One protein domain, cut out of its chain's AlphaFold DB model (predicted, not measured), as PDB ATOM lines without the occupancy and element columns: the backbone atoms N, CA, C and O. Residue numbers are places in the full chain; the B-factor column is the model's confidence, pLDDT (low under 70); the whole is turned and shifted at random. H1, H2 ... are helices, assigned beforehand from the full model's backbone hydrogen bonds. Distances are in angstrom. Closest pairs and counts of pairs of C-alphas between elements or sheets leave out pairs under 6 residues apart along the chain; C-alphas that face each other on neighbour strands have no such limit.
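Overview. This is residues 63 to 236 of the 432 residues of an uncharacterized protein of Actinomyces howellii (UniProt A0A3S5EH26). Look for an up-and-down bundle of four long helices, each running against the one before it: H2, H4, H5 and H6, with short H3 roughly continuing H2. H1 packs crosswise on the side of H6, and H7 turns off sideways at one end. The printed part has 174 residues with seven named helices, H1 to H7 in order, and no named strand; it is all helix, compact, with a radius of gyration of the C-alphas of 17.5 A, and spans 52 by 34 by 30 A.

Arrangement. Past residues 63 to 82, find H1, residues 83 to 88; it touches H6, residues 197 to 223, about perpendicular at 75 degrees, closest at C-alphas 88 and 212, 4.9 A. H2, residues 100 to 117, touches H6 opposite ways, closest at C-alphas 106 and 218, 6.9 A. H3, residues 121 to 128, forms a hairpin with H4, residues 132 to 156, closest at C-alphas 123 and 135, 4.1 A. The hub H5, residues 164 to 191, forms hairpins with H4, at a shallow tilt of 6 degrees, closest at C-alphas 150 and 173, 6.7 A, and with H6, at 12 degrees, closest at C-alphas 186 and 199, 5.7 A. H4 and H6 are apart. H7, residues 228 to 236, is near H6. Every O i to N i+4 pair is within hydrogen-bond range in H3, H4, H6 and H7; 11 of 14 are in H2, 22 of 24 in H5 and 0 of 2 in H1, where 2 of 3 O i to N i+3 pairs are.

Along the chain. Find C-alpha 83 at (8.703, 47.464, -2.994), where H1 begins. H4 runs 36.0 A, H5 41.4 A and H6 38.9 A. H7 ends at C-alpha 236, (2.229, 19.298, 5.676).

Size, cuts and confidence. The farthest C-alphas, of Gly 97 and Gln 192, are 55.3 A apart. The printed part has no cut; H1 to H2 is a long link. Residues 63 to 69 and 76 to 87 have pLDDT under 70.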
ATOM      1  N   VAL A  63      25.726  49.537 -23.179       38.19
ATOM      2  CA  VAL A  63      25.408  48.674 -22.043       38.19
ATOM      3  C   VAL A  63      24.979  49.589 -20.895       38.19
ATOM      4  O   VAL A  63      25.813  50.353 -20.415       38.19
ATOM      5  N   GLU A  64      23.714  49.553 -20.482       39.19
ATOM      6  CA  GLU A  64      23.250  50.268 -19.289       39.19
ATOM      7  C   GLU A  64      22.583  49.303 -18.308       39.19
ATOM      8  O   GLU A  64      21.770  48.459 -18.675       39.19
ATOM      9  N   GLU A  65      23.038  49.409 -17.060       39.72
ATOM     10  CA  GLU A  65      22.694  48.584 -15.907       39.72
ATOM     11  C   GLU A  65      21.239  48.812 -15.484       39.72
ATOM     12  O   GLU A  65      20.814  49.951 -15.289       39.72
ATOM     13  N   VAL A  66      20.501  47.731 -15.212       44.97
ATOM     14  CA  VAL A  66      19.319  47.823 -14.344       44.97
ATOM     15  C   VAL A  66      19.849  47.912 -12.916       44.97
ATOM     16  O   VAL A  66      20.081  46.901 -12.255       44.97
ATOM     17  N   ASP A  67      20.162  49.140 -12.510       48.09
ATOM     18  CA  ASP A  67      20.571  49.610 -11.179       48.09
ATOM     19  C   ASP A  67      21.850  48.990 -10.560       48.09
ATOM     20  O   ASP A  67      22.390  49.575  -9.621       48.09
ATOM     21  N   TRP A  68      22.340  47.842 -11.061       52.69
ATOM     22  CA  TRP A  68      23.618  47.151 -10.765       52.69
ATOM     23  C   TRP A  68      23.696  45.718 -11.368       52.69
ATOM     24  O   TRP A  68      24.721  45.047 -11.228       52.69
ATOM     25  N   ILE A  69      22.631  45.208 -12.008       63.03
ATOM     26  CA  ILE A  69      22.601  43.876 -12.642       63.03
ATOM     27  C   ILE A  69      22.969  43.999 -14.127       63.03
ATOM     28  O   ILE A  69      22.260  44.629 -14.915       63.03
ATOM     29  N   HIS A  70      24.090  43.389 -14.515       71.69
ATOM     30  CA  HIS A  70      24.621  43.429 -15.877       71.69
ATOM     31  C   HIS A  70      24.081  42.262 -16.721       71.69
ATOM     32  O   HIS A  70      24.404  41.113 -16.432       71.69
ATOM     33  N   HIS A  71      23.326  42.548 -17.793       74.81
ATOM     34  CA  HIS A  71      22.649  41.509 -18.591       74.81
ATOM     35  C   HIS A  71      23.164  41.296 -20.034       74.81
ATOM     36  O   HIS A  71      22.685  40.411 -20.734       74.81
ATOM     37  N   ALA A  72      24.139  42.080 -20.515       85.50
ATOM     38  CA  ALA A  72      24.781  41.995 -21.847       85.50
ATOM     39  C   ALA A  72      23.892  42.142 -23.110       85.50
ATOM     40  O   ALA A  72      24.428  42.389 -24.191       85.50
ATOM     41  N   PHE A  73      22.565  42.022 -23.015       86.81
ATOM     42  CA  PHE A  73      21.648  42.276 -24.134       86.81
ATOM     43  C   PHE A  73      21.717  43.743 -24.613       86.81
ATOM     44  O   PHE A  73      21.829  44.646 -23.785       86.81
ATOM     45  N   PRO A  74      21.600  44.018 -25.929       82.94
ATOM     46  CA  PRO A  74      21.795  45.351 -26.516       82.94
ATOM     47  C   PRO A  74      20.568  46.276 -26.384       82.94
ATOM     48  O   PRO A  74      20.412  47.207 -27.176       82.94
ATOM     49  N   TYR A  75      19.683  45.994 -25.430       78.38
ATOM     50  CA  TYR A  75      18.405  46.672 -25.239       78.38
ATOM     51  C   TYR A  75      18.333  47.244 -23.824       78.38
ATOM     52  O   TYR A  75      18.649  46.541 -22.867       78.38
ATOM     53  N   SER A  76      17.895  48.496 -23.709       65.44
ATOM     54  CA  SER A  76      17.655  49.156 -22.423       65.44
ATOM     55  C   SER A  76      16.172  49.072 -22.076       65.44
ATOM     56  O   SER A  76      15.325  49.417 -22.905       65.44
ATOM     57  N   TYR A  77      15.860  48.655 -20.850       66.19
ATOM     58  CA  TYR A  77      14.487  48.557 -20.358       66.19
ATOM     59  C   TYR A  77      14.342  49.282 -19.021       66.19
ATOM     60  O   TYR A  77      15.121  49.060 -18.097       66.19
ATOM     61  N   GLU A  78      13.319  50.129 -18.913       62.19
ATOM     62  CA  GLU A  78      12.854  50.643 -17.625       62.19
ATOM     63  C   GLU A  78      11.928  49.593 -17.002       62.19
ATOM     64  O   GLU A  78      10.864  49.297 -17.546       62.19
ATOM     65  N   LEU A  79      12.348  49.017 -15.877       61.78
ATOM     66  CA  LEU A  79      11.549  48.085 -15.088       61.78
ATOM     67  C   LEU A  79      11.066  48.795 -13.822       61.78
ATOM     68  O   LEU A  79      11.870  49.211 -12.989       61.78
ATOM     69  N   GLU A  80       9.749  48.943 -13.683       62.25
ATOM     70  CA  GLU A  80       9.131  49.353 -12.422       62.25
ATOM     71  C   GLU A  80       9.032  48.124 -11.514       62.25
ATOM     72  O   GLU A  80       8.285  47.189 -11.796       62.25
ATOM     73  N   LEU A  81       9.813  48.122 -10.437       61.78
ATOM     74  CA  LEU A  81       9.825  47.054  -9.442       61.78
ATOM     75  C   LEU A  81       8.914  47.430  -8.277       61.78
ATOM     76  O   LEU A  81       8.924  48.577  -7.823       61.78
ATOM     77  N   PHE A  82       8.142  46.469  -7.773       62.00
ATOM     78  CA  PHE A  82       7.371  46.668  -6.550       62.00
ATOM     79  C   PHE A  82       8.307  46.684  -5.323       62.00
ATOM     80  O   PHE A  82       9.408  46.136  -5.360       62.00
ATOM     81  N   ASP A  83       7.880  47.299  -4.213       61.91
ATOM     82  CA  ASP A  83       8.703  47.464  -2.994       61.91
ATOM     83  C   ASP A  83       9.179  46.133  -2.371       61.91
ATOM     84  O   ASP A  83      10.159  46.086  -1.620       61.91
ATOM     85  N   GLU A  84       8.452  45.048  -2.628       58.00
ATOM     86  CA  GLU A  84       8.832  43.688  -2.241       58.00
ATOM     87  C   GLU A  84       9.987  43.188  -3.118       58.00
ATOM     88  O   GLU A  84      11.043  42.847  -2.591       58.00
ATOM     89  N   ASP A  85       9.862  43.305  -4.439       60.56
ATOM     90  CA  ASP A  85      10.895  42.882  -5.388       60.56
ATOM     91  C   ASP A  85      12.192  43.687  -5.217       60.56
ATOM     92  O   ASP A  85      13.296  43.144  -5.251       60.56
ATOM     93  N   ALA A  86      12.072  44.990  -4.944       63.84
ATOM     94  CA  ALA A  86      13.213  45.870  -4.707       63.84
ATOM     95  C   ALA A  86      14.079  45.439  -3.506       63.84
ATOM     96  O   ALA A  86      15.288  45.699  -3.494       63.84
ATOM     97  N   ARG A  87      13.489  44.772  -2.500       68.62
ATOM     98  CA  ARG A  87      14.231  44.234  -1.346       68.62
ATOM     99  C   ARG A  87      15.074  43.024  -1.725       68.62
ATOM    100  O   ARG A  87      16.237  42.964  -1.326       68.62
ATOM    101  N   ASP A  88      14.517  42.118  -2.516       72.38
ATOM    102  CA  ASP A  88      15.146  40.832  -2.833       72.38
ATOM    103  C   ASP A  88      16.094  40.910  -4.024       72.38
ATOM    104  O   ASP A  88      16.850  39.983  -4.302       72.38
ATOM    105  N   ILE A  89      16.154  42.049  -4.703       75.06
ATOM    106  CA  ILE A  89      17.155  42.262  -5.740       75.06
ATOM    107  C   ILE A  89      18.556  42.180  -5.144       75.06
ATOM    108  O   ILE A  89      19.408  41.548  -5.756       75.06
ATOM    109  N   ARG A  90      18.821  42.734  -3.951       80.50
ATOM    110  CA  ARG A  90      20.168  42.751  -3.343       80.50
ATOM    111  C   ARG A  90      20.396  41.565  -2.416       80.50
ATOM    112  O   ARG A  90      19.519  41.178  -1.654       80.50
ATOM    113  N   ARG A  91      21.638  41.064  -2.398       88.25
ATOM    114  CA  ARG A  91      22.045  40.027  -1.442       88.25
ATOM    115  C   ARG A  91      21.770  40.507  -0.007       88.25
ATOM    116  O   ARG A  91      22.327  41.543   0.382       88.25
ATOM    117  N   PRO A  92      20.962  39.781   0.786       90.44
ATOM    118  CA  PRO A  92      20.637  40.185   2.146       90.44
ATOM    119  C   PRO A  92      21.880  40.167   3.034       90.44
ATOM    120  O   PRO A  92      22.776  39.331   2.883       90.44
ATOM    121  N   GLN A  93      21.925  41.097   3.986       90.50
ATOM    122  CA  GLN A  93      22.963  41.117   5.012       90.50
ATOM    123  C   GLN A  93      22.617  40.116   6.121       90.50
ATOM    124  O   GLN A  93      21.453  40.045   6.525       90.50
ATOM    125  N   PRO A  94      23.601  39.370   6.649       92.75
ATOM    126  CA  PRO A  94      23.354  38.481   7.773       92.75
ATOM    127  C   PRO A  94      22.940  39.298   9.013       92.75
ATOM    128  O   PRO A  94      23.551  40.336   9.295       92.75
ATOM    129  N   PRO A  95      21.928  38.853   9.778       93.06
ATOM    130  CA  PRO A  95      21.509  39.544  10.988       93.06
ATOM    131  C   PRO A  95      22.602  39.497  12.061       93.06
ATOM    132  O   PRO A  95      23.398  38.557  12.153       93.06
ATOM    133  N   ALA A  96      22.626  40.520  12.916       92.31
ATOM    134  CA  ALA A  96      23.550  40.563  14.041       92.31
ATOM    135  C   ALA A  96      23.301  39.373  14.985       92.31
ATOM    136  O   ALA A  96      22.179  39.150  15.429       92.31
ATOM    137  N   GLY A  97      24.361  38.630  15.311       91.38
ATOM    138  CA  GLY A  97      24.274  37.463  16.195       91.38
ATOM    139  C   GLY A  97      23.893  36.149  15.507       91.38
ATOM    140  O   GLY A  97      23.698  35.161  16.213       91.38
ATOM    141  N   LEU A  98      23.822  36.108  14.169       95.31
ATOM    142  CA  LEU A  98      23.697  34.853  13.422       95.31
ATOM    143  C   LEU A  98      24.834  33.882  13.795       95.31
ATOM    144  O   LEU A  98      25.990  34.297  13.917       95.31
ATOM    145  N   ASP A  99      24.514  32.591  13.945       95.56
ATOM    146  CA  ASP A  99      25.512  31.532  14.152       95.56
ATOM    147  C   ASP A  99      26.578  31.600  13.034       95.56
ATOM    148  O   ASP A  99      26.222  31.493  11.855       95.56
ATOM    149  N   PRO A 100      27.881  31.746  13.357       96.81
ATOM    150  CA  PRO A 100      28.945  31.769  12.357       96.81
ATOM    151  C   PRO A 100      28.946  30.553  11.422       96.81
ATOM    152  O   PRO A 100      29.278  30.694  10.247       96.81
ATOM    153  N   ALA A 101      28.545  29.372  11.909       97.50
ATOM    154  CA  ALA A 101      28.443  28.175  11.077       97.50
ATOM    155  C   ALA A 101      27.289  28.277  10.067       97.50
ATOM    156  O   ALA A 101      27.448  27.871   8.917       97.50
ATOM    157  N   ALA A 102      26.155  28.860  10.474       97.19
ATOM    158  CA  ALA A 102      25.030  29.121   9.579       97.19
ATOM    159  C   ALA A 102      25.413  30.159   8.517       97.19
ATOM    160  O   ALA A 102      25.127  29.972   7.337       97.19
ATOM    161  N   PHE A 103      26.130  31.219   8.910       97.00
ATOM    162  CA  PHE A 103      26.660  32.198   7.963       97.00
ATOM    163  C   PHE A 103      27.603  31.556   6.938       97.00
ATOM    164  O   PHE A 103      27.422  31.759   5.742       97.00
ATOM    165  N   GLN A 104      28.576  30.757   7.389       97.81
ATOM    166  CA  GLN A 104      29.531  30.090   6.502       97.81
ATOM    167  C   GLN A 104      28.838  29.130   5.526       97.81
ATOM    168  O   GLN A 104      29.180  29.106   4.344       97.81
ATOM    169  N   TYR A 105      27.860  28.359   6.002       98.31
ATOM    170  CA  TYR A 105      27.051  27.485   5.153       98.31
ATOM    171  C   TYR A 105      26.299  28.287   4.081       98.31
ATOM    172  O   TYR A 105      26.408  27.988   2.895       98.31
ATOM    173  N   ALA A 106      25.605  29.350   4.485       97.88
ATOM    174  CA  ALA A 106      24.828  30.195   3.588       97.88
ATOM    175  C   ALA A 106      25.701  30.942   2.562       97.88
ATOM    176  O   ALA A 106      25.320  31.092   1.402       97.88
ATOM    177  N   ASP A 107      26.894  31.386   2.969       97.56
ATOM    178  CA  ASP A 107      27.873  31.996   2.067       97.56
ATOM    179  C   ASP A 107      28.432  30.976   1.069       97.56
ATOM    180  O   ASP A 107      28.532  31.270  -0.119       97.56
ATOM    181  N   THR A 108      28.709  29.749   1.519       98.38
ATOM    182  CA  THR A 108      29.131  28.651   0.637       98.38
ATOM    183  C   THR A 108      28.049  28.339  -0.395       98.38
ATOM    184  O   THR A 108      28.344  28.301  -1.588       98.38
ATOM    185  N   TRP A 109      26.795  28.200   0.044       98.31
ATOM    186  CA  TRP A 109      25.647  27.992  -0.836       98.31
ATOM    187  C   TRP A 109      25.537  29.100  -1.891       98.31
ATOM    188  O   TRP A 109      25.430  28.815  -3.083       98.31
ATOM    189  N   TYR A 110      25.633  30.368  -1.485       97.44
ATOM    190  CA  TYR A 110      25.551  31.493  -2.417       97.44
ATOM    191  C   TYR A 110      26.702  31.482  -3.431       97.44
ATOM    192  O   TYR A 110      26.488  31.681  -4.626       97.44
ATOM    193  N   ASN A 111      27.924  31.216  -2.965       97.12
ATOM    194  CA  ASN A 111      29.132  31.252  -3.788       97.12
ATOM    195  C   ASN A 111      29.227  30.097  -4.797       97.12
ATOM    196  O   ASN A 111      29.973  30.219  -5.765       97.12
ATOM    197  N   ILE A 112      28.477  29.008  -4.614       98.31
ATOM    198  CA  ILE A 112      28.351  27.952  -5.630       98.31
ATOM    199  C   ILE A 112      27.504  28.442  -6.819       98.31
ATOM    200  O   ILE A 112      27.871  28.214  -7.969       98.31
ATOM    201  N   TRP A 113      26.397  29.147  -6.562       97.25
ATOM    202  CA  TRP A 113      25.501  29.640  -7.617       97.25
ATOM    203  C   TRP A 113      25.962  30.953  -8.257       97.25
ATOM    204  O   TRP A 113      25.741  31.170  -9.447       97.25
ATOM    205  N   ALA A 114      26.608  31.839  -7.497       93.81
ATOM    206  CA  ALA A 114      26.957  33.182  -7.960       93.81
ATOM    207  C   ALA A 114      27.778  33.221  -9.270       93.81
ATOM    208  O   ALA A 114      27.444  34.038 -10.126       93.81
ATOM    209  N   PRO A 115      28.788  32.354  -9.497       93.75
ATOM    210  CA  PRO A 115      29.555  32.364 -10.744       93.75
ATOM    211  C   PRO A 115      28.727  31.979 -11.973       93.75
ATOM    212  O   PRO A 115      28.971  32.491 -13.062       93.75
ATOM    213  N   VAL A 116      27.750  31.081 -11.808       96.69
ATOM    214  CA  VAL A 116      26.927  30.580 -12.919       96.69
ATOM    215  C   VAL A 116      25.674  31.414 -13.145       96.69
ATOM    216  O   VAL A 116      25.121  31.386 -14.239       96.69
ATOM    217  N   ARG A 117      25.240  32.201 -12.159       93.88
ATOM    218  CA  ARG A 117      24.110  33.131 -12.286       93.88
ATOM    219  C   ARG A 117      24.254  34.064 -13.491       93.88
ATOM    220  O   ARG A 117      23.326  34.216 -14.284       93.88
ATOM    221  N   ASP A 118      25.446  34.623 -13.665       90.75
ATOM    222  CA  ASP A 118      25.723  35.647 -14.678       90.75
ATOM    223  C   ASP A 118      26.314  35.054 -15.974       90.75
ATOM    224  O   ASP A 118      26.786  35.779 -16.851       90.75
ATOM    225  N   GLY A 119      26.277  33.726 -16.139       93.38
ATOM    226  CA  GLY A 119      26.931  33.039 -17.258       93.38
ATOM    227  C   GLY A 119      26.351  33.350 -18.643       93.38
ATOM    228  O   GLY A 119      27.017  33.099 -19.645       93.38
ATOM    229  N   HIS A 120      25.168  33.970 -18.721       94.00
ATOM    230  CA  HIS A 120      24.573  34.468 -19.966       94.00
ATOM    231  C   HIS A 120      25.379  35.609 -20.613       94.00
ATOM    232  O   HIS A 120      25.295  35.798 -21.828       94.00
ATOM    233  N   ILE A 121      26.183  36.353 -19.841       93.81
ATOM    234  CA  ILE A 121      26.929  37.521 -20.331       93.81
ATOM    235  C   ILE A 121      27.863  37.143 -21.484       93.81
ATOM    236  O   ILE A 121      27.873  37.806 -22.522       93.81
ATOM    237  N   THR A 122      28.641  36.074 -21.317       95.25
ATOM    238  CA  THR A 122      29.638  35.621 -22.297       95.25
ATOM    239  C   THR A 122      29.018  35.224 -23.645       95.25
ATOM    240  O   THR A 122      29.431  35.787 -24.661       95.25
ATOM    241  N   PRO A 123      28.030  34.305 -23.713       96.25
ATOM    242  CA  PRO A 123      27.433  33.914 -24.985       96.25
ATOM    243  C   PRO A 123      26.677  35.056 -25.676       96.25
ATOM    244  O   PRO A 123      26.761  35.176 -26.899       96.25
ATOM    245  N   VAL A 124      25.995  35.927 -24.921       95.19
ATOM    246  CA  VAL A 124      25.303  37.100 -25.483       95.19
ATOM    247  C   VAL A 124      26.308  38.109 -26.050       95.19
ATOM    248  O   VAL A 124      26.167  38.554 -27.189       95.19
ATOM    249  N   SER A 125      27.381  38.412 -25.317       93.81
ATOM    250  CA  SER A 125      28.432  39.321 -25.801       93.81
ATOM    251  C   SER A 125      29.117  38.786 -27.063       93.81
ATOM    252  O   SER A 125      29.405  39.548 -27.986       93.81
ATOM    253  N   ALA A 126      29.358  37.472 -27.126       94.81
ATOM    254  CA  ALA A 126      29.968  36.829 -28.283       94.81
ATOM    255  C   ALA A 126      29.076  36.920 -29.532       94.81
ATOM    256  O   ALA A 126      29.568  37.305 -30.595       94.81
ATOM    257  N   VAL A 127      27.766  36.644 -29.421       94.75
ATOM    258  CA  VAL A 127      26.865  36.740 -30.585       94.75
ATOM    259  C   VAL A 127      26.710  38.183 -31.068       94.75
ATOM    260  O   VAL A 127      26.731  38.417 -32.276       94.75
ATOM    261  N   GLU A 128      26.657  39.163 -30.161       91.81
ATOM    262  CA  GLU A 128      26.593  40.582 -30.537       91.81
ATOM    263  C   GLU A 128      27.894  41.089 -31.178       91.81
ATOM    264  O   GLU A 128      27.866  41.992 -32.018       91.81
ATOM    265  N   ALA A 129      29.034  40.471 -30.858       93.06
ATOM    266  CA  ALA A 129      30.305  40.705 -31.541       93.06
ATOM    267  C   ALA A 129      30.428  39.964 -32.891       93.06
ATOM    268  O   ALA A 129      31.415  40.149 -33.606       93.06
ATOM    269  N   GLY A 130      29.445  39.134 -33.257       92.75
ATOM    270  CA  GLY A 130      29.464  38.301 -34.460       92.75
ATOM    271  C   GLY A 130      30.260  36.996 -34.322       92.75
ATOM    272  O   GLY A 130      30.450  36.296 -35.318       92.75
ATOM    273  N   ASP A 131      30.711  36.640 -33.115       95.25
ATOM    274  CA  ASP A 131      31.395  35.377 -32.827       95.25
ATOM    275  C   ASP A 131      30.390  34.261 -32.510       95.25
ATOM    276  O   ASP A 131      30.100  33.917 -31.364       95.25
ATOM    277  N   VAL A 132      29.845  33.674 -33.572       91.62
ATOM    278  CA  VAL A 132      28.840  32.606 -33.487       91.62
ATOM    279  C   VAL A 132      29.401  31.330 -32.857       91.62
ATOM    280  O   VAL A 132      28.701  30.631 -32.120       91.62
ATOM    281  N   ALA A 133      30.655  30.996 -33.168       92.69
ATOM    282  CA  ALA A 133      31.294  29.795 -32.648       92.69
ATOM    283  C   ALA A 133      31.570  29.948 -31.147       92.69
ATOM    284  O   ALA A 133      31.217  29.057 -30.372       92.69
ATOM    285  N   GLY A 134      32.110  31.100 -30.736       95.69
ATOM    286  CA  GLY A 134      32.324  31.442 -29.335       95.69
ATOM    287  C   GLY A 134      31.024  31.516 -28.542       95.69
ATOM    288  O   GLY A 134      30.966  30.969 -27.444       95.69
ATOM    289  N   ALA A 135      29.951  32.081 -29.108       96.19
ATOM    290  CA  ALA A 135      28.645  32.126 -28.452       96.19
ATOM    291  C   ALA A 135      28.102  30.721 -28.150       96.19
ATOM    292  O   ALA A 135      27.741  30.424 -27.014       96.19
ATOM    293  N   ASN A 136      28.100  29.824 -29.141       94.75
ATOM    294  CA  ASN A 136      27.618  28.454 -28.949       94.75
ATOM    295  C   ASN A 136      28.489  27.660 -27.965       94.75
ATOM    296  O   ASN A 136      27.950  26.949 -27.116       94.75
ATOM    297  N   ALA A 137      29.815  27.798 -28.049       97.06
ATOM    298  CA  ALA A 137      30.734  27.165 -27.107       97.06
ATOM    299  C   ALA A 137      30.512  27.675 -25.674       97.06
ATOM    300  O   ALA A 137      30.452  26.874 -24.743       97.06
ATOM    301  N   ALA A 138      30.312  28.984 -25.501       97.75
ATOM    302  CA  ALA A 138      30.053  29.594 -24.203       97.75
ATOM    303  C   ALA A 138      28.721  29.139 -23.589       97.75
ATOM    304  O   ALA A 138      28.673  28.892 -22.389       97.75
ATOM    305  N   VAL A 139      27.659  28.953 -24.385       97.81
ATOM    306  CA  VAL A 139      26.401  28.375 -23.874       97.81
ATOM    307  C   VAL A 139      26.606  26.939 -23.388       97.81
ATOM    308  O   VAL A 139      26.086  26.567 -22.339       97.81
ATOM    309  N   VAL A 140      27.347  26.119 -24.142       97.12
ATOM    310  CA  VAL A 140      27.634  24.731 -23.744       97.12
ATOM    311  C   VAL A 140      28.450  24.695 -22.452       97.12
ATOM    312  O   VAL A 140      28.096  23.943 -21.548       97.12
ATOM    313  N   GLN A 141      29.489  25.527 -22.342       97.88
ATOM    314  CA  GLN A 141      30.294  25.629 -21.124       97.88
ATOM    315  C   GLN A 141      29.444  26.079 -19.935       97.88
ATOM    316  O   GLN A 141      29.470  25.444 -18.889       97.88
ATOM    317  N   TRP A 142      28.626  27.115 -20.113       98.06
ATOM    318  CA  TRP A 142      27.766  27.609 -19.046       98.06
ATOM    319  C   TRP A 142      26.773  26.547 -18.557       98.06
ATOM    320  O   TRP A 142      26.575  26.386 -17.356       98.06
ATOM    321  N   GLN A 143      26.196  25.762 -19.471       97.81
ATOM    322  CA  GLN A 143      25.333  24.642 -19.108       97.81
ATOM    323  C   GLN A 143      26.079  23.586 -18.272       97.81
ATOM    324  O   GLN A 143      25.535  23.104 -17.279       97.81
ATOM    325  N   GLN A 144      27.329  23.268 -18.621       96.19
ATOM    326  CA  GLN A 144      28.173  22.366 -17.828       96.19
ATOM    327  C   GLN A 144      28.492  22.947 -16.446       96.19
ATOM    328  O   GLN A 144      28.445  22.224 -15.451       96.19
ATOM    329  N   ASP A 145      28.764  24.250 -16.367       97.88
ATOM    330  CA  ASP A 145      29.044  24.926 -15.101       97.88
ATOM    331  C   ASP A 145      27.806  24.921 -14.185       97.88
ATOM    332  O   ASP A 145      27.935  24.684 -12.984       97.88
ATOM    333  N   ILE A 146      26.595  25.103 -14.735       97.94
ATOM    334  CA  ILE A 146      25.329  24.988 -13.986       97.94
ATOM    335  C   ILE A 146      25.151  23.570 -13.425       97.94
ATOM    336  O   ILE A 146      24.786  23.409 -12.260       97.94
ATOM    337  N   GLU A 147      25.425  22.530 -14.217       95.25
ATOM    338  CA  GLU A 147      25.354  21.139 -13.747       95.25
ATOM    339  C   GLU A 147      26.381  20.845 -12.641       95.25
ATOM    340  O   GLU A 147      26.080  20.139 -11.669       95.25
ATOM    341  N   ALA A 148      27.591  21.396 -12.767       96.06
ATOM    342  CA  ALA A 148      28.632  21.286 -11.754       96.06
ATOM    343  C   ALA A 148      28.231  22.009 -10.458       96.06
ATOM    344  O   ALA A 148      28.384  21.445  -9.374       96.06
ATOM    345  N   ALA A 149      27.650  23.208 -10.562       97.69
ATOM    346  CA  ALA A 149      27.117  23.952  -9.424       97.69
ATOM    347  C   ALA A 149      25.985  23.181  -8.728       97.69
ATOM    348  O   ALA A 149      26.021  23.021  -7.509       97.69
ATOM    349  N   ASN A 150      25.041  22.609  -9.484       95.75
ATOM    350  CA  ASN A 150      23.967  21.786  -8.919       95.75
ATOM    351  C   ASN A 150      24.515  20.563  -8.163       95.75
ATOM    352  O   ASN A 150      24.068  20.231  -7.066       95.75
ATOM    353  N   THR A 151      25.549  19.923  -8.716       93.75
ATOM    354  CA  THR A 151      26.239  18.809  -8.051       93.75
ATOM    355  C   THR A 151      26.920  19.263  -6.758       93.75
ATOM    356  O   THR A 151      26.785  18.599  -5.731       93.75
ATOM    357  N   ALA A 152      27.620  20.400  -6.778       96.81
ATOM    358  CA  ALA A 152      28.268  20.958  -5.594       96.81
ATOM    359  C   ALA A 152      27.252  21.327  -4.499       96.81
ATOM    360  O   ALA A 152      27.506  21.073  -3.322       96.81
ATOM    361  N   GLN A 153      26.073  21.837  -4.868       95.81
ATOM    362  CA  GLN A 153      24.986  22.070  -3.914       95.81
ATOM    363  C   GLN A 153      24.449  20.777  -3.306       95.81
ATOM    364  O   GLN A 153      24.243  20.685  -2.096       95.81
ATOM    365  N   ALA A 154      24.257  19.749  -4.133       91.50
ATOM    366  CA  ALA A 154      23.845  18.442  -3.649       91.50
ATOM    367  C   ALA A 154      24.898  17.831  -2.703       91.50
ATOM    368  O   ALA A 154      24.542  17.124  -1.763       91.50
ATOM    369  N   GLN A 155      26.188  18.115  -2.896       92.75
ATOM    370  CA  GLN A 155      27.250  17.692  -1.977       92.75
ATOM    371  C   GLN A 155      27.249  18.493  -0.671       92.75
ATOM    372  O   GLN A 155      27.461  17.903   0.388       92.75
ATOM    373  N   LEU A 156      26.984  19.804  -0.741       95.19
ATOM    374  CA  LEU A 156      26.889  20.679   0.430       95.19
ATOM    375  C   LEU A 156      25.812  20.190   1.412       95.19
ATOM    376  O   LEU A 156      26.046  20.187   2.619       95.19
ATOM    377  N   GLY A 157      24.679  19.706   0.891       91.69
ATOM    378  CA  GLY A 157      23.600  19.130   1.694       91.69
ATOM    379  C   GLY A 157      22.888  20.157   2.572       91.69
ATOM    380  O   GLY A 157      22.936  21.348   2.286       91.69
ATOM    381  N   ASP A 158      22.185  19.687   3.605       92.94
ATOM    382  CA  ASP A 158      21.468  20.554   4.543       92.94
ATOM    383  C   ASP A 158      22.362  21.094   5.670       92.94
ATOM    384  O   ASP A 158      23.441  20.573   5.970       92.94
ATOM    385  N   PHE A 159      21.892  22.153   6.331       95.44
ATOM    386  CA  PHE A 159      22.547  22.681   7.522       95.44
ATOM    387  C   PHE A 159      21.909  22.101   8.782       95.44
ATOM    388  O   PHE A 159      20.911  22.621   9.272       95.44
ATOM    389  N   ARG A 160      22.502  21.045   9.351       93.69
ATOM    390  CA  ARG A 160      22.034  20.430  10.614       93.69
ATOM    391  C   ARG A 160      20.542  20.037  10.568       93.69
ATOM    392  O   ARG A 160      19.840  20.180  11.568       93.69
ATOM    393  N   GLY A 161      20.066  19.558   9.421       87.50
ATOM    394  CA  GLY A 161      18.663  19.227   9.163       87.50
ATOM    395  C   GLY A 161      17.818  20.381   8.610       87.50
ATOM    396  O   GLY A 161      16.688  20.146   8.191       87.50
ATOM    397  N   ALA A 162      18.336  21.613   8.558       91.31
ATOM    398  CA  ALA A 162      17.634  22.754   7.976       91.31
ATOM    399  C   ALA A 162      17.718  22.726   6.442       91.31
ATOM    400  O   ALA A 162      18.776  22.961   5.849       91.31
ATOM    401  N   ARG A 163      16.577  22.471   5.794       90.00
ATOM    402  CA  ARG A 163      16.482  22.236   4.343       90.00
ATOM    403  C   ARG A 163      16.141  23.473   3.511       90.00
ATOM    404  O   ARG A 163      16.075  23.365   2.294       90.00
ATOM    405  N   THR A 164      15.987  24.651   4.119       92.25
ATOM    406  CA  THR A 164      15.555  25.889   3.438       92.25
ATOM    407  C   THR A 164      16.342  26.180   2.152       92.25
ATOM    408  O   THR A 164      15.745  26.340   1.093       92.25
ATOM    409  N   LEU A 165      17.681  26.173   2.205       94.88
ATOM    410  CA  LEU A 165      18.517  26.411   1.016       94.88
ATOM    411  C   LEU A 165      18.627  25.189   0.088       94.88
ATOM    412  O   LEU A 165      18.844  25.345  -1.111       94.88
ATOM    413  N   VAL A 166      18.444  23.973   0.617       91.38
ATOM    414  CA  VAL A 166      18.418  22.749  -0.201       91.38
ATOM    415  C   VAL A 166      17.199  22.750  -1.116       91.38
ATOM    416  O   VAL A 166      17.323  22.459  -2.302       91.38
ATOM    417  N   LEU A 167      16.038  23.132  -0.583       87.38
ATOM    418  CA  LEU A 167      14.790  23.240  -1.336       87.38
ATOM    419  C   LEU A 167      14.879  24.288  -2.452       87.38
ATOM    420  O   LEU A 167      14.365  24.058  -3.544       87.38
ATOM    421  N   ALA A 168      15.600  25.386  -2.211       91.81
ATOM    422  CA  ALA A 168      15.820  26.438  -3.198       91.81
ATOM    423  C   ALA A 168      16.697  26.007  -4.391       91.81
ATOM    424  O   ALA A 168      16.634  26.629  -5.451       91.81
ATOM    425  N   ASN A 169      17.513  24.952  -4.257       91.94
ATOM    426  CA  ASN A 169      18.415  24.518  -5.332       91.94
ATOM    427  C   ASN A 169      17.665  24.132  -6.609       91.94
ATOM    428  O   ASN A 169      18.107  24.502  -7.694       91.94
ATOM    429  N   SER A 170      16.533  23.429  -6.482       86.38
ATOM    430  CA  SER A 170      15.721  23.026  -7.638       86.38
ATOM    431  C   SER A 170      15.202  24.247  -8.390       86.38
ATOM    432  O   SER A 170      15.300  24.301  -9.613       86.38
ATOM    433  N   ASP A 171      14.702  25.250  -7.666       87.50
ATOM    434  CA  ASP A 171      14.160  26.460  -8.281       87.50
ATOM    435  C   ASP A 171      15.262  27.265  -8.982       87.50
ATOM    436  O   ASP A 171      15.085  27.685 -10.128       87.50
ATOM    437  N   VAL A 172      16.431  27.428  -8.350       93.94
ATOM    438  CA  VAL A 172      17.591  28.097  -8.968       93.94
ATOM    439  C   VAL A 172      18.062  27.344 -10.217       93.94
ATOM    440  O   VAL A 172      18.251  27.960 -11.268       93.94
ATOM    441  N   TYR A 173      18.195  26.018 -10.137       93.56
ATOM    442  CA  TYR A 173      18.618  25.173 -11.252       93.56
ATOM    443  C   TYR A 173      17.634  25.222 -12.432       93.56
ATOM    444  O   TYR A 173      18.052  25.449 -13.570       93.56
ATOM    445  N   GLU A 174      16.328  25.076 -12.184       90.06
ATOM    446  CA  GLU A 174      15.292  25.171 -13.224       90.06
ATOM    447  C   GLU A 174      15.279  26.558 -13.881       90.06
ATOM    448  O   GLU A 174      15.199  26.676 -15.110       90.06
ATOM    449  N   THR A 175      15.400  27.616 -13.074       91.19
ATOM    450  CA  THR A 175      15.387  29.004 -13.551       91.19
ATOM    451  C   THR A 175      16.596  29.293 -14.448       91.19
ATOM    452  O   THR A 175      16.431  29.888 -15.522       91.19
ATOM    453  N   LEU A 176      17.786  28.810 -14.065       95.75
ATOM    454  CA  LEU A 176      19.010  28.881 -14.870       95.75
ATOM    455  C   LEU A 176      18.906  28.057 -16.157       95.75
ATOM    456  O   LEU A 176      19.245  28.554 -17.230       95.75
ATOM    457  N   GLY A 177      18.389  26.829 -16.090       94.00
ATOM    458  CA  GLY A 177      18.197  25.988 -17.271       94.00
ATOM    459  C   GLY A 177      17.255  26.627 -18.293       94.00
ATOM    460  O   GLY A 177      17.526  26.635 -19.494       94.00
ATOM    461  N   ALA A 178      16.174  27.248 -17.826       93.12
ATOM    462  CA  ALA A 178      15.264  27.962 -18.706       93.12
ATOM    463  C   ALA A 178      15.869  29.282 -19.239       93.12
ATOM    464  O   ALA A 178      15.532  29.684 -20.350       93.12
ATOM    465  N   MET A 179      16.802  29.918 -18.518       94.88
ATOM    466  CA  MET A 179      17.597  31.034 -19.051       94.88
ATOM    467  C   MET A 179      18.545  30.578 -20.172       94.88
ATOM    468  O   MET A 179      18.649  31.247 -21.197       94.88
ATOM    469  N   VAL A 180      19.199  29.419 -20.026       97.25
ATOM    470  CA  VAL A 180      20.032  28.829 -21.089       97.25
ATOM    471  C   VAL A 180      19.218  28.633 -22.371       97.25
ATOM    472  O   VAL A 180      19.690  28.985 -23.453       97.25
ATOM    473  N   SER A 181      17.989  28.120 -22.263       95.88
ATOM    474  CA  SER A 181      17.081  27.971 -23.411       95.88
ATOM    475  C   SER A 181      16.760  29.313 -24.073       95.88
ATOM    476  O   SER A 181      16.939  29.439 -25.283       95.88
ATOM    477  N   LEU A 182      16.397  30.337 -23.290       95.44
ATOM    478  CA  LEU A 182      16.130  31.687 -23.807       95.44
ATOM    479  C   LEU A 182      17.345  32.286 -24.527       95.44
ATOM    480  O   LEU A 182      17.213  32.840 -25.615       95.44
ATOM    481  N   VAL A 183      18.550  32.127 -23.975       96.12
ATOM    482  CA  VAL A 183      19.786  32.610 -24.612       96.12
ATOM    483  C   VAL A 183      20.070  31.865 -25.920       96.12
ATOM    484  O   VAL A 183      20.486  32.489 -26.898       96.12
ATOM    485  N   ARG A 184      19.815  30.551 -25.992       96.44
ATOM    486  CA  ARG A 184      19.935  29.786 -27.250       96.44
ATOM    487  C   ARG A 184      18.958  30.291 -28.308       96.44
ATOM    488  O   ARG A 184      19.353  30.460 -29.463       96.44
ATOM    489  N   GLU A 185      17.710  30.539 -27.924       95.94
ATOM    490  CA  GLU A 185      16.686  31.086 -28.817       95.94
ATOM    491  C   GLU A 185      17.059  32.489 -29.297       95.94
ATOM    492  O   GLU A 185      17.008  32.761 -30.499       95.94
ATOM    493  N   TYR A 186      17.538  33.343 -28.388       94.88
ATOM    494  CA  TYR A 186      18.049  34.671 -28.707       94.88
ATOM    495  C   TYR A 186      19.184  34.601 -29.735       94.88
ATOM    496  O   TYR A 186      19.081  35.213 -30.798       94.88
ATOM    497  N   ILE A 187      20.226  33.798 -29.485       94.56
ATOM    498  CA  ILE A 187      21.333  33.588 -30.434       94.56
ATOM    499  C   ILE A 187      20.790  33.127 -31.792       94.56
ATOM    500  O   ILE A 187      21.157  33.686 -32.824       94.56
ATOM    501  N   GLY A 188      19.875  32.154 -31.807       94.75
ATOM    502  CA  GLY A 188      19.239  31.666 -33.029       94.75
ATOM    503  C   GLY A 188      18.525  32.768 -33.819       94.75
ATOM    504  O   GLY A 188      18.716  32.874 -35.033       94.75
ATOM    505  N   ALA A 189      17.758  33.621 -33.138       93.19
ATOM    506  CA  ALA A 189      17.068  34.756 -33.745       93.19
ATOM    507  C   ALA A 189      18.052  35.789 -34.314       93.19
ATOM    508  O   ALA A 189      17.867  36.261 -35.440       93.19
ATOM    509  N   ARG A 190      19.139  36.090 -33.588       89.88
ATOM    510  CA  ARG A 190      20.198  37.004 -34.049       89.88
ATOM    511  C   ARG A 190      20.865  36.506 -35.328       89.88
ATOM    512  O   ARG A 190      21.017  37.279 -36.273       89.88
ATOM    513  N   LEU A 191      21.178  35.213 -35.406       89.69
ATOM    514  CA  LEU A 191      21.795  34.599 -36.589       89.69
ATOM    515  C   LEU A 191      20.896  34.632 -37.828       89.69
ATOM    516  O   LEU A 191      21.388  34.749 -38.948       89.69
ATOM    517  N   GLN A 192      19.583  34.532 -37.631       91.00
ATOM    518  CA  GLN A 192      18.598  34.550 -38.715       91.00
ATOM    519  C   GLN A 192      18.191  35.974 -39.127       91.00
ATOM    520  O   GLN A 192      17.405  36.136 -40.060       91.00
ATOM    521  N   GLY A 193      18.699  37.007 -38.443       85.94
ATOM    522  CA  GLY A 193      18.249  38.390 -38.621       85.94
ATOM    523  C   GLY A 193      16.781  38.601 -38.228       85.94
ATOM    524  O   GLY A 193      16.137  39.518 -38.736       85.94
ATOM    525  N   GLY A 194      16.241  37.726 -37.374       81.00
ATOM    526  CA  GLY A 194      14.854  37.745 -36.919       81.00
ATOM    527  C   GLY A 194      14.611  38.692 -35.734       81.00
ATOM    528  O   GLY A 194      15.557  39.248 -35.162       81.00
ATOM    529  N   PRO A 195      13.338  38.882 -35.340       85.25
ATOM    530  CA  PRO A 195      13.003  39.634 -34.135       85.25
ATOM    531  C   PRO A 195      13.607  38.937 -32.907       85.25
ATOM    532  O   PRO A 195      13.451  37.734 -32.730       85.25
ATOM    533  N   SER A 196      14.331  39.696 -32.086       88.31
ATOM    534  CA  SER A 196      15.073  39.191 -30.913       88.31
ATOM    535  C   SER A 196      14.856  40.036 -29.655       88.31
ATOM    536  O   SER A 196      15.390  39.714 -28.600       88.31
ATOM    537  N   GLU A 197      14.056  41.097 -29.761       85.69
ATOM    538  CA  GLU A 197      13.775  42.033 -28.672       85.69
ATOM    539  C   GLU A 197      12.906  41.394 -27.582       85.69
ATOM    540  O   GLU A 197      13.267  41.467 -26.416       85.69
ATOM    541  N   ASP A 198      11.834  40.683 -27.950       86.75
ATOM    542  CA  ASP A 198      10.982  39.976 -26.979       86.75
ATOM    543  C   ASP A 198      11.774  38.898 -26.213       86.75
ATOM    544  O   ASP A 198      11.667  38.788 -24.996       86.75
ATOM    545  N   LEU A 199      12.650  38.163 -26.909       90.12
ATOM    546  CA  LEU A 199      13.531  37.161 -26.294       90.12
ATOM    547  C   LEU A 199      14.545  37.796 -25.336       90.12
ATOM    548  O   LEU A 199      14.822  37.241 -24.276       90.12
ATOM    549  N   ALA A 200      15.110  38.950 -25.702       87.94
ATOM    550  CA  ALA A 200      16.006  39.689 -24.818       87.94
ATOM    551  C   ALA A 200      15.269  40.197 -23.575       87.94
ATOM    552  O   ALA A 200      15.811  40.114 -22.477       87.94
ATOM    553  N   PHE A 201      14.035  40.673 -23.733       84.69
ATOM    554  CA  PHE A 201      13.202  41.111 -22.621       84.69
ATOM    555  C   PHE A 201      12.903  39.963 -21.647       84.69
ATOM    556  O   PHE A 201      13.207  40.080 -20.461       84.69
ATOM    557  N   GLU A 202      12.414  38.823 -22.146       88.69
ATOM    558  CA  GLU A 202      12.163  37.632 -21.319       88.69
ATOM    559  C   GLU A 202      13.434  37.150 -20.604       88.69
ATOM    560  O   GLU A 202      13.396  36.719 -19.447       88.69
ATOM    561  N   ALA A 203      14.585  37.240 -21.274       90.00
ATOM    562  CA  ALA A 203      15.863  36.884 -20.682       90.00
ATOM    563  C   ALA A 203      16.277  37.857 -19.563       90.00
ATOM    564  O   ALA A 203      16.771  37.417 -18.530       90.00
ATOM    565  N   ILE A 204      16.041  39.161 -19.713       85.44
ATOM    566  CA  ILE A 204      16.342  40.160 -18.674       85.44
ATOM    567  C   ILE A 204      15.443  39.977 -17.450       85.44
ATOM    568  O   ILE A 204      15.947  39.960 -16.326       85.44
ATOM    569  N   GLU A 205      14.139  39.755 -17.647       84.38
ATOM    570  CA  GLU A 205      13.225  39.404 -16.551       84.38
ATOM    571  C   GLU A 205      13.703  38.147 -15.819       84.38
ATOM    572  O   GLU A 205      13.662  38.059 -14.589       84.38
ATOM    573  N   ARG A 206      14.224  37.174 -16.571       88.88
ATOM    574  CA  ARG A 206      14.773  35.959 -15.986       88.88
ATOM    575  C   ARG A 206      16.035  36.213 -15.169       88.88
ATOM    576  O   ARG A 206      16.162  35.607 -14.108       88.88
ATOM    577  N   VAL A 207      16.937  37.093 -15.611       87.62
ATOM    578  CA  VAL A 207      18.108  37.490 -14.807       87.62
ATOM    579  C   VAL A 207      17.641  38.028 -13.455       87.62
ATOM    580  O   VAL A 207      18.087  37.530 -12.422       87.62
ATOM    581  N   LEU A 208      16.688  38.963 -13.443       84.81
ATOM    582  CA  LEU A 208      16.129  39.502 -12.198       84.81
ATOM    583  C   LEU A 208      15.532  38.407 -11.312       84.81
ATOM    584  O   LEU A 208      15.858  38.327 -10.128       84.81
ATOM    585  N   SER A 209      14.734  37.513 -11.900       85.69
ATOM    586  CA  SER A 209      14.134  36.393 -11.176       85.69
ATOM    587  C   SER A 209      15.181  35.495 -10.513       85.69
ATOM    588  O   SER A 209      14.985  35.113  -9.366       85.69
ATOM    589  N   ILE A 210      16.311  35.193 -11.167       89.94
ATOM    590  CA  ILE A 210      17.371  34.372 -10.552       89.94
ATOM    591  C   ILE A 210      17.970  35.086  -9.335       89.94
ATOM    592  O   ILE A 210      18.158  34.464  -8.287       89.94
ATOM    593  N   HIS A 211      18.260  36.386  -9.457       88.88
ATOM    594  CA  HIS A 211      18.782  37.182  -8.345       88.88
ATOM    595  C   HIS A 211      17.818  37.184  -7.155       88.88
ATOM    596  O   HIS A 211      18.239  36.881  -6.038       88.88
ATOM    597  N   MET A 212      16.540  37.471  -7.409       86.00
ATOM    598  CA  MET A 212      15.501  37.501  -6.381       86.00
ATOM    599  C   MET A 212      15.354  36.143  -5.703       86.00
ATOM    600  O   MET A 212      15.490  36.070  -4.488       86.00
ATOM    601  N   THR A 213      15.215  35.055  -6.468       89.19
ATOM    602  CA  THR A 213      15.094  33.698  -5.911       89.19
ATOM    603  C   THR A 213      16.273  33.353  -5.000       89.19
ATOM    604  O   THR A 213      16.083  32.831  -3.899       89.19
ATOM    605  N   MET A 214      17.506  33.658  -5.420       93.62
ATOM    606  CA  MET A 214      18.693  33.388  -4.602       93.62
ATOM    607  C   MET A 214      18.702  34.194  -3.299       93.62
ATOM    608  O   MET A 214      19.058  33.670  -2.242       93.62
ATOM    609  N   ASN A 215      18.340  35.471  -3.369       91.94
ATOM    610  CA  ASN A 215      18.396  36.382  -2.234       91.94
ATOM    611  C   ASN A 215      17.231  36.176  -1.260       91.94
ATOM    612  O   ASN A 215      17.467  36.178  -0.055       91.94
ATOM    613  N   GLU A 216      16.022  35.919  -1.757       90.50
ATOM    614  CA  GLU A 216      14.843  35.558  -0.962       90.50
ATOM    615  C   GLU A 216      15.100  34.260  -0.182       90.50
ATOM    616  O   GLU A 216      14.845  34.176   1.023       90.50
ATOM    617  N   SER A 217      15.703  33.261  -0.837       93.19
ATOM    618  CA  SER A 217      16.094  32.000  -0.192       93.19
ATOM    619  C   SER A 217      17.118  32.232   0.921       93.19
ATOM    620  O   SER A 217      17.004  31.676   2.017       93.19
ATOM    621  N   LEU A 218      18.102  33.100   0.667       95.38
ATOM    622  CA  LEU A 218      19.121  33.469   1.645       95.38
ATOM    623  C   LEU A 218      18.520  34.233   2.836       95.38
ATOM    624  O   LEU A 218      18.862  33.947   3.984       95.38
ATOM    625  N   ALA A 219      17.600  35.164   2.576       92.94
ATOM    626  CA  ALA A 219      16.887  35.917   3.603       92.94
ATOM    627  C   ALA A 219      16.024  34.991   4.472       92.94
ATOM    628  O   ALA A 219      16.081  35.071   5.700       92.94
ATOM    629  N   SER A 220      15.307  34.056   3.844       92.75
ATOM    630  CA  SER A 220      14.497  33.042   4.526       92.75
ATOM    631  C   SER A 220      15.347  32.158   5.440       92.75
ATOM    632  O   SER A 220      14.975  31.904   6.586       92.75
ATOM    633  N   PHE A 221      16.530  31.735   4.982       96.31
ATOM    634  CA  PHE A 221      17.461  30.976   5.817       96.31
ATOM    635  C   PHE A 221      18.011  31.800   6.987       96.31
ATOM    636  O   PHE A 221      18.130  31.286   8.094       96.31
ATOM    637  N   TYR A 222      18.338  33.078   6.783       95.44
ATOM    638  CA  TYR A 222      18.787  33.940   7.880       95.44
ATOM    639  C   TYR A 222      17.697  34.200   8.924       95.44
ATOM    640  O   TYR A 222      18.028  34.354  10.102       95.44
ATOM    641  N   ALA A 223      16.429  34.238   8.513       94.19
ATOM    642  CA  ALA A 223      15.294  34.394   9.416       94.19
ATOM    643  C   ALA A 223      15.048  33.139  10.274       94.19
ATOM    644  O   ALA A 223      14.764  33.265  11.464       94.19
ATOM    645  N   ASP A 224      15.209  31.942   9.700       94.19
ATOM    646  CA  ASP A 224      15.109  30.663  10.414       94.19
ATOM    647  C   ASP A 224      16.225  29.680  10.000       94.19
ATOM    648  O   ASP A 224      16.003  28.775   9.187       94.19
ATOM    649  N   PRO A 225      17.428  29.789  10.602       94.44
ATOM    650  CA  PRO A 225      18.534  28.874  10.315       94.44
ATOM    651  C   PRO A 225      18.292  27.449  10.819       94.44
ATOM    652  O   PRO A 225      19.055  26.547  10.481       94.44
ATOM    653  N   THR A 226      17.277  27.241  11.667       93.88
ATOM    654  CA  THR A 226      16.899  25.904  12.145       93.88
ATOM    655  C   THR A 226      16.059  25.153  11.119       93.88
ATOM    656  O   THR A 226      15.987  23.928  11.172       93.88
ATOM    657  N   GLY A 227      15.445  25.877  10.176       90.94
ATOM    658  CA  GLY A 227      14.581  25.317   9.144       90.94
ATOM    659  C   GLY A 227      13.281  24.726   9.686       90.94
ATOM    660  O   GLY A 227      12.648  23.939   8.988       90.94
ATOM    661  N   ALA A 228      12.866  25.079  10.905       90.38
ATOM    662  CA  ALA A 228      11.651  24.559  11.522       90.38
ATOM    663  C   ALA A 228      10.403  24.884  10.685       90.38
ATOM    664  O   ALA A 228       9.531  24.028  10.520       90.38
ATOM    665  N   ALA A 229      10.335  26.090  10.113       87.12
ATOM    666  CA  ALA A 229       9.240  26.476   9.227       87.12
ATOM    667  C   ALA A 229       9.228  25.651   7.927       87.12
ATOM    668  O   ALA A 229       8.177  25.153   7.518       87.12
ATOM    669  N   ALA A 230      10.398  25.453   7.310       86.56
ATOM    670  CA  ALA A 230      10.541  24.649   6.097       86.56
ATOM    671  C   ALA A 230      10.165  23.179   6.346       86.56
ATOM    672  O   ALA A 230       9.387  22.603   5.588       86.56
ATOM    673  N   GLN A 231      10.629  22.608   7.459       85.94
ATOM    674  CA  GLN A 231      10.300  21.249   7.880       85.94
ATOM    675  C   GLN A 231       8.790  21.070   8.086       85.94
ATOM    676  O   GLN A 231       8.208  20.114   7.576       85.94
ATOM    677  N   ALA A 232       8.133  21.999   8.789       86.06
ATOM    678  CA  ALA A 232       6.691  21.938   9.014       86.06
ATOM    679  C   ALA A 232       5.896  21.999   7.698       86.06
ATOM    680  O   ALA A 232       4.882  21.312   7.543       86.06
ATOM    681  N   ALA A 233       6.361  22.794   6.735       85.44
ATOM    682  CA  ALA A 233       5.738  22.879   5.424       85.44
ATOM    683  C   ALA A 233       5.958  21.618   4.573       85.44
ATOM    684  O   ALA A 233       5.009  21.148   3.943       85.44
ATOM    685  N   GLU A 234       7.160  21.028   4.590       83.06
ATOM    686  CA  GLU A 234       7.409  19.718   3.974       83.06
ATOM    687  C   GLU A 234       6.518  18.641   4.614       83.06
ATOM    688  O   GLU A 234       5.844  17.891   3.905       83.06
ATOM    689  N   ASP A 235       6.428  18.589   5.945       84.38
ATOM    690  CA  ASP A 235       5.560  17.647   6.657       84.38
ATOM    691  C   ASP A 235       4.093  17.796   6.231       84.38
ATOM    692  O   ASP A 235       3.443  16.802   5.894       84.38
ATOM    693  N   ALA A 236       3.584  19.027   6.147       85.69
ATOM    694  CA  ALA A 236       2.229  19.298   5.676       85.69
ATOM    695  C   ALA A 236       2.013  18.889   4.208       85.69
ATOM    696  O   ALA A 236       0.964  18.338   3.863       85.69
TER     697      ALA A 236